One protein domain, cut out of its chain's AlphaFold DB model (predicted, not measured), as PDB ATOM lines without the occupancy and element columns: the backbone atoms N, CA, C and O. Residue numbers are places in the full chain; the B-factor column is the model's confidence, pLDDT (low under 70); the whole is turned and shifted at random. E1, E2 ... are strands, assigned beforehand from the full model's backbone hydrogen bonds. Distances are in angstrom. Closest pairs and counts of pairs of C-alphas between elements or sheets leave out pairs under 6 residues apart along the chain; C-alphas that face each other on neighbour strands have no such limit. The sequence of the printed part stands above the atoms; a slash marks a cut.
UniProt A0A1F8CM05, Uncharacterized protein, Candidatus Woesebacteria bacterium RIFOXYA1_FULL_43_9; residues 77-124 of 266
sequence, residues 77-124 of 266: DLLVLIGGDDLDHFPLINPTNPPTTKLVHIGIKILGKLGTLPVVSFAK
ATOM      1  N   ASP A  77     161.605 211.643 130.314       83.31
ATOM      2  CA  ASP A  77     160.633 210.639 129.853       83.31
ATOM      3  C   ASP A  77     159.183 211.003 130.243       83.31
ATOM      4  O   ASP A  77     158.215 210.384 129.782       83.31
ATOM      5  N   LEU A  78     159.027 212.003 131.124       87.50
ATOM      6  CA  LEU A  78     157.756 212.475 131.674       87.50
ATOM      7  C   LEU A  78     157.805 213.979 131.964       87.50
ATOM      8  O   LEU A  78     158.724 214.454 132.632       87.50
ATOM      9  N   LEU A  79     156.769 214.703 131.541       89.50
ATOM     10  CA  LEU A  79     156.545 216.094 131.919       89.50
ATOM     11  C   LEU A  79     155.300 216.173 132.804       89.50
ATOM     12  O   LEU A  79     154.213 215.749 132.405       89.50
ATOM     13  N   VAL A  80     155.471 216.715 134.010       93.56
ATOM     14  CA  VAL A  80     154.383 216.915 134.973       93.56
ATOM     15  C   VAL A  80     153.963 218.381 134.957       93.56
ATOM     16  O   VAL A  80     154.716 219.266 135.358       93.56
ATOM     17  N   LEU A  81     152.748 218.621 134.485       94.56
ATOM     18  CA  LEU A  81     152.086 219.916 134.429       94.56
ATOM     19  C   LEU A  81     151.344 220.139 135.747       94.56
ATOM     20  O   LEU A  81     150.502 219.321 136.116       94.56
ATOM     21  N   ILE A  82     151.654 221.218 136.465       95.94
ATOM     22  CA  ILE A  82     151.024 221.534 137.754       95.94
ATOM     23  C   ILE A  82     150.206 222.821 137.630       95.94
ATOM     24  O   ILE A  82     150.752 223.877 137.316       95.94
ATOM     25  N   GLY A  83     148.908 222.733 137.927       94.69
ATOM     26  CA  GLY A  83     147.948 223.819 137.732       94.69
ATOM     27  C   GLY A  83     147.687 224.090 136.254       94.69
ATOM     28  O   GLY A  83     147.892 223.204 135.441       94.69
ATOM     29  N   GLY A  84     147.259 225.310 135.918       92.00
ATOM     30  CA  GLY A  84     146.955 225.704 134.539       92.00
ATOM     31  C   GLY A  84     145.695 225.040 133.971       92.00
ATOM     32  O   GLY A  84     145.286 223.965 134.396       92.00
ATOM     33  N   ASP A  85     145.075 225.707 133.001       88.56
ATOM     34  CA  ASP A  85     143.829 225.237 132.375       88.56
ATOM     35  C   ASP A  85     143.966 225.039 130.849       88.56
ATOM     36  O   ASP A  85     143.087 224.453 130.218       88.56
ATOM     37  N   ASP A  86     145.055 225.515 130.240       88.75
ATOM     38  CA  ASP A  86     145.273 225.529 128.789       88.75
ATOM     39  C   ASP A  86     146.767 225.687 128.439       88.75
ATOM     40  O   ASP A  86     147.627 225.713 129.319       88.75
ATOM     41  N   LEU A  87     147.078 225.763 127.139       86.44
ATOM     42  CA  LEU A  87     148.448 225.850 126.622       86.44
ATOM     43  C   LEU A  87     149.157 227.150 127.024       86.44
ATOM     44  O   LEU A  87     150.370 227.125 127.223       86.44
ATOM     45  N   ASP A  88     148.423 228.247 127.202       89.69
ATOM     46  CA  ASP A  88     149.007 229.554 127.521       89.69
ATOM     47  C   ASP A  88     149.612 229.569 128.932       89.69
ATOM     48  O   ASP A  88     150.575 230.291 129.204       89.69
ATOM     49  N   HIS A  89     149.116 228.702 129.819       91.00
ATOM     50  CA  HIS A  89     149.698 228.479 131.141       91.00
ATOM     51  C   HIS A  89     151.020 227.689 131.117       91.00
ATOM     52  O   HIS A  89     151.727 227.660 132.126       91.00
ATOM     53  N   PHE A  90     151.389 227.077 129.985       89.75
ATOM     54  CA  PHE A  90     152.610 226.277 129.840       89.75
ATOM     55  C   PHE A  90     153.475 226.762 128.669       89.75
ATOM     56  O   PHE A  90     153.697 226.023 127.708       89.75
ATOM     57  N   PRO A  91     154.048 227.976 128.756       85.25
ATOM     58  CA  PRO A  91     154.782 228.599 127.650       85.25
ATOM     59  C   PRO A  91     156.063 227.856 127.242       85.25
ATOM     60  O   PRO A  91     156.626 228.132 126.187       85.25
ATOM     61  N   LEU A  92     156.543 226.919 128.069       81.81
ATOM     62  CA  LEU A  92     157.695 226.073 127.745       81.81
ATOM     63  C   LEU A  92     157.342 224.925 126.790       81.81
ATOM     64  O   LEU A  92     158.243 224.297 126.239       81.81
ATOM     65  N   ILE A  93     156.053 224.640 126.587       82.12
ATOM     66  CA  ILE A  93     155.595 223.610 125.660       82.12
ATOM     67  C   ILE A  93     155.342 224.269 124.314       82.12
ATOM     68  O   ILE A  93     154.383 225.016 124.134       82.12
ATOM     69  N   ASN A  94     156.209 223.975 123.351       75.94
ATOM     70  CA  ASN A  94     156.072 224.494 122.004       75.94
ATOM     71  C   ASN A  94     155.106 223.610 121.190       75.94
ATOM     72  O   ASN A  94     155.424 222.451 120.937       75.94
ATOM     73  N   PRO A  95     153.952 224.116 120.721       68.62
ATOM     74  CA  PRO A  95     153.031 223.327 119.902       68.62
ATOM     75  C   PRO A  95     153.570 223.038 118.491       68.62
ATOM     76  O   PRO A  95     153.124 222.087 117.851       68.62
ATOM     77  N   THR A  96     154.504 223.851 117.984       67.19
ATOM     78  CA  THR A  96     155.126 223.680 116.660       67.19
ATOM     79  C   THR A  96     156.209 222.606 116.668       67.19
ATOM     80  O   THR A  96     156.420 221.943 115.655       67.19
ATOM     81  N   ASN A  97     156.870 222.411 117.808       69.00
ATOM     82  CA  ASN A  97     157.802 221.314 118.037       69.00
ATOM     83  C   ASN A  97     157.425 220.615 119.349       69.00
ATOM     84  O   ASN A  97     158.037 220.891 120.386       69.00
ATOM     85  N   PRO A  98     156.354 219.807 119.334       70.69
ATOM     86  CA  PRO A  98     155.831 219.237 120.557       70.69
ATOM     87  C   PRO A  98     156.823 218.253 121.181       70.69
ATOM     88  O   PRO A  98     157.493 217.519 120.450       70.69
ATOM     89  N   PRO A  99     156.879 218.179 122.521       73.81
ATOM     90  CA  PRO A  99     157.606 217.110 123.186       73.81
ATOM     91  C   PRO A  99     157.009 215.745 122.791       73.81
ATOM     92  O   PRO A  99     155.788 215.589 122.724       73.81
ATOM     93  N   THR A 100     157.859 214.751 122.534       75.81
ATOM     94  CA  THR A 100     157.481 213.333 122.391       75.81
ATOM     95  C   THR A 100     157.202 212.646 123.741       75.81
ATOM     96  O   THR A 100     156.704 211.520 123.800       75.81
ATOM     97  N   THR A 101     157.480 213.348 124.833       82.81
ATOM     98  CA  THR A 101     157.352 212.961 126.232       82.81
ATOM     99  C   THR A 101     155.899 212.841 126.629       82.81
ATOM    100  O   THR A 101     155.035 213.623 126.226       82.81
ATOM    101  N   LYS A 102     155.627 211.883 127.515       89.56
ATOM    102  CA  LYS A 102     154.307 211.729 128.117       89.56
ATOM    103  C   LYS A 102     153.980 212.950 128.971       89.56
ATOM    104  O   LYS A 102     154.753 213.328 129.848       89.56
ATOM    105  N   LEU A 103     152.803 213.521 128.741       92.38
ATOM    106  CA  LEU A 103     152.287 214.640 129.517       92.38
ATOM    107  C   LEU A 103     151.331 214.132 130.594       92.38
ATOM    108  O   LEU A 103     150.328 213.473 130.301       92.38
ATOM    109  N   VAL A 104     151.633 214.476 131.841       95.62
ATOM    110  CA  VAL A 104     150.772 214.236 132.998       95.62
ATOM    111  C   VAL A 104     150.372 215.575 133.588       95.62
ATOM    112  O   VAL A 104     151.216 216.446 133.750       95.62
ATOM    113  N   HIS A 105     149.100 215.743 133.931       97.12
ATOM    114  CA  HIS A 105     148.587 216.979 134.514       97.12
ATOM    115  C   HIS A 105     148.020 216.759 135.916       97.12
ATOM    116  O   HIS A 105     147.259 215.819 136.142       97.12
ATOM    117  N   ILE A 106     148.360 217.656 136.840       97.75
ATOM    118  CA  ILE A 106     147.828 217.737 138.199       97.75
ATOM    119  C   ILE A 106     147.231 219.131 138.378       97.75
ATOM    120  O   ILE A 106     147.951 220.124 138.408       97.75
ATOM    121  N   GLY A 107     145.917 219.206 138.563       96.38
ATOM    122  CA  GLY A 107     145.221 220.476 138.731       96.38
ATOM    123  C   GLY A 107     143.850 220.308 139.372       96.38
ATOM    124  O   GLY A 107     143.478 219.219 139.810       96.38
ATOM    125  N   ILE A 108     143.093 221.402 139.418       95.25
ATOM    126  CA  ILE A 108     141.727 221.418 139.971       95.25
ATOM    127  C   ILE A 108     140.642 221.208 138.906       95.25
ATOM    128  O   ILE A 108     139.483 220.956 139.236       95.25
ATOM    129  N   LYS A 109     141.014 221.279 137.623       94.25
ATOM    130  CA  LYS A 109     140.150 221.023 136.465       94.25
ATOM    131  C   LYS A 109     140.796 219.994 135.549       94.25
ATOM    132  O   LYS A 109     142.013 219.894 135.477       94.25
ATOM    133  N   ILE A 110     139.980 219.206 134.856       94.50
ATOM    134  CA  ILE A 110     140.479 218.191 133.926       94.50
ATOM    135  C   ILE A 110     141.073 218.872 132.690       94.50
ATOM    136  O   ILE A 110     140.398 219.669 132.042       94.50
ATOM    137  N   LEU A 111     142.291 218.471 132.324       93.56
ATOM    138  CA  LEU A 111     142.979 218.897 131.106       93.56
ATOM    139  C   LEU A 111     143.289 217.667 130.248       93.56
ATOM    140  O   LEU A 111     144.306 217.009 130.432       93.56
ATOM    141  N   GLY A 112     142.379 217.309 129.339       89.00
ATOM    142  CA  GLY A 112     142.528 216.099 128.513       89.00
ATOM    143  C   GLY A 112     143.481 216.256 127.325       89.00
ATOM    144  O   GLY A 112     143.934 215.267 126.747       89.00
ATOM    145  N   LYS A 113     143.774 217.497 126.935       91.38
ATOM    146  CA  LYS A 113     144.678 217.811 125.834       91.38
ATOM    147  C   LYS A 113     145.313 219.177 126.020       91.38
ATOM    148  O   LYS A 113     144.685 220.073 126.583       91.38
ATOM    149  N   LEU A 114     146.502 219.341 125.459       88.00
ATOM    150  CA  LEU A 114     147.191 220.615 125.355       88.00
ATOM    151  C   LEU A 114     147.453 220.923 123.880       88.00
ATOM    152  O   LEU A 114     148.317 220.318 123.250       88.00
ATOM    153  N   GLY A 115     146.632 221.793 123.289       85.31
ATOM    154  CA  GLY A 115     146.573 221.925 121.833       85.31
ATOM    155  C   GLY A 115     146.141 220.604 121.180       85.31
ATOM    156  O   GLY A 115     145.003 220.160 121.357       85.31
ATOM    157  N   THR A 116     147.050 219.977 120.432       84.81
ATOM    158  CA  THR A 116     146.868 218.650 119.812       84.81
ATOM    159  C   THR A 116     147.456 217.504 120.638       84.81
ATOM    160  O   THR A 116     147.246 216.342 120.291       84.81
ATOM    161  N   LEU A 117     148.172 217.804 121.726       87.69
ATOM    162  CA  LEU A 117     148.881 216.804 122.518       87.69
ATOM    163  C   LEU A 117     147.946 216.143 123.530       87.69
ATOM    164  O   LEU A 117     147.255 216.856 124.261       87.69
ATOM    165  N   PRO A 118     147.908 214.802 123.605       91.38
ATOM    166  CA  PRO A 118     147.141 214.109 124.628       91.38
ATOM    167  C   PRO A 118     147.786 214.308 126.004       91.38
ATOM    168  O   PRO A 118     149.008 214.252 126.142       91.38
ATOM    169  N   VAL A 119     146.957 214.504 127.028       94.50
ATOM    170  CA  VAL A 119     147.405 214.694 128.412       94.50
ATOM    171  C   VAL A 119     146.655 213.730 129.324       94.50
ATOM    172  O   VAL A 119     145.428 213.627 129.268       94.50
ATOM    173  N   VAL A 120     147.387 213.029 130.191       96.12
ATOM    174  CA  VAL A 120     146.785 212.206 131.248       96.12
ATOM    175  C   VAL A 120     146.544 213.087 132.470       96.12
ATOM    176  O   VAL A 120     147.484 213.490 133.153       96.12
ATOM    177  N   SER A 121     145.280 213.405 132.747       95.94
ATOM    178  CA  SER A 121     144.911 214.326 133.824       95.94
ATOM    179  C   SER A 121     144.550 213.590 135.115       95.94
ATOM    180  O   SER A 121     143.566 212.858 135.169       95.94
ATOM    181  N   PHE A 122     145.283 213.887 136.181       96.31
ATOM    182  CA  PHE A 122     145.024 213.507 137.573       96.31
ATOM    183  C   PHE A 122     144.427 214.695 138.336       96.31
ATOM    184  O   PHE A 122     144.848 215.050 139.432       96.31
ATOM    185  N   ALA A 123     143.474 215.382 137.711       95.81
ATOM    186  CA  ALA A 123     142.847 216.534 138.332       95.81
ATOM    187  C   ALA A 123     141.777 216.084 139.329       95.81
ATOM    188  O   ALA A 123     141.009 215.163 139.042       95.81
ATOM    189  N   LYS A 124     141.703 216.753 140.480       94.75
ATOM    190  CA  LYS A 124     140.679 216.523 141.509       94.75
ATOM    191  C   LYS A 124     140.024 217.866 141.859       94.75
ATOM    192  O   LYS A 124     140.752 218.846 142.001       94.75
TER     193      LYS A 124
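AT A GLANCE: This is residues 77 to 124 of the 266 residues of an uncharacterized protein of Candidatus Woesebacteria bacterium RIFOXYA1_FULL_43_9 (UniProt A0A1F8CM05). With little regular structure, this small domain is one strongly twisted sheet of three parallel strands, E1, E2 and E3, whose two links, residues 83 to 101 and 107 to 116, fold back over one face and leave the other bare. The printed part has 48 residues, with the strands in chain and sheet order E1, E2, E3 and no named helix. It is all strand, though named elements hold only 15 residues. It is compact, with a radius of gyration of the C-alphas of 9.7 A, spanning 29 by 22 by 15 A.

HOW THE PARTS SIT: E2, residues 102 to 106, is the inner strand. Edge strand E1, residues 78 to 82, is parallel to it at 23 degrees; N 81 and O 104 are within hydrogen-bond range at 2.8 A. Edge strand E3, residues 117 to 121, is parallel to E2 at 42 degrees, with N 105 and O 120 at 2.9 A.

IN THESE COORDINATES: E1 begins at C-alpha 78 (157.756, 212.475, 131.674). E2 measures 13.4 A. E3 ends at C-alpha 121 (144.911, 214.326, 133.824).

THE WHOLE: The farthest C-alphas, Thr 96 and Lys 124, are 29.6 A apart. The printed part has no cut. E1 to E2 is a long link, in which residues 95 to 97 have pLDDT under 70.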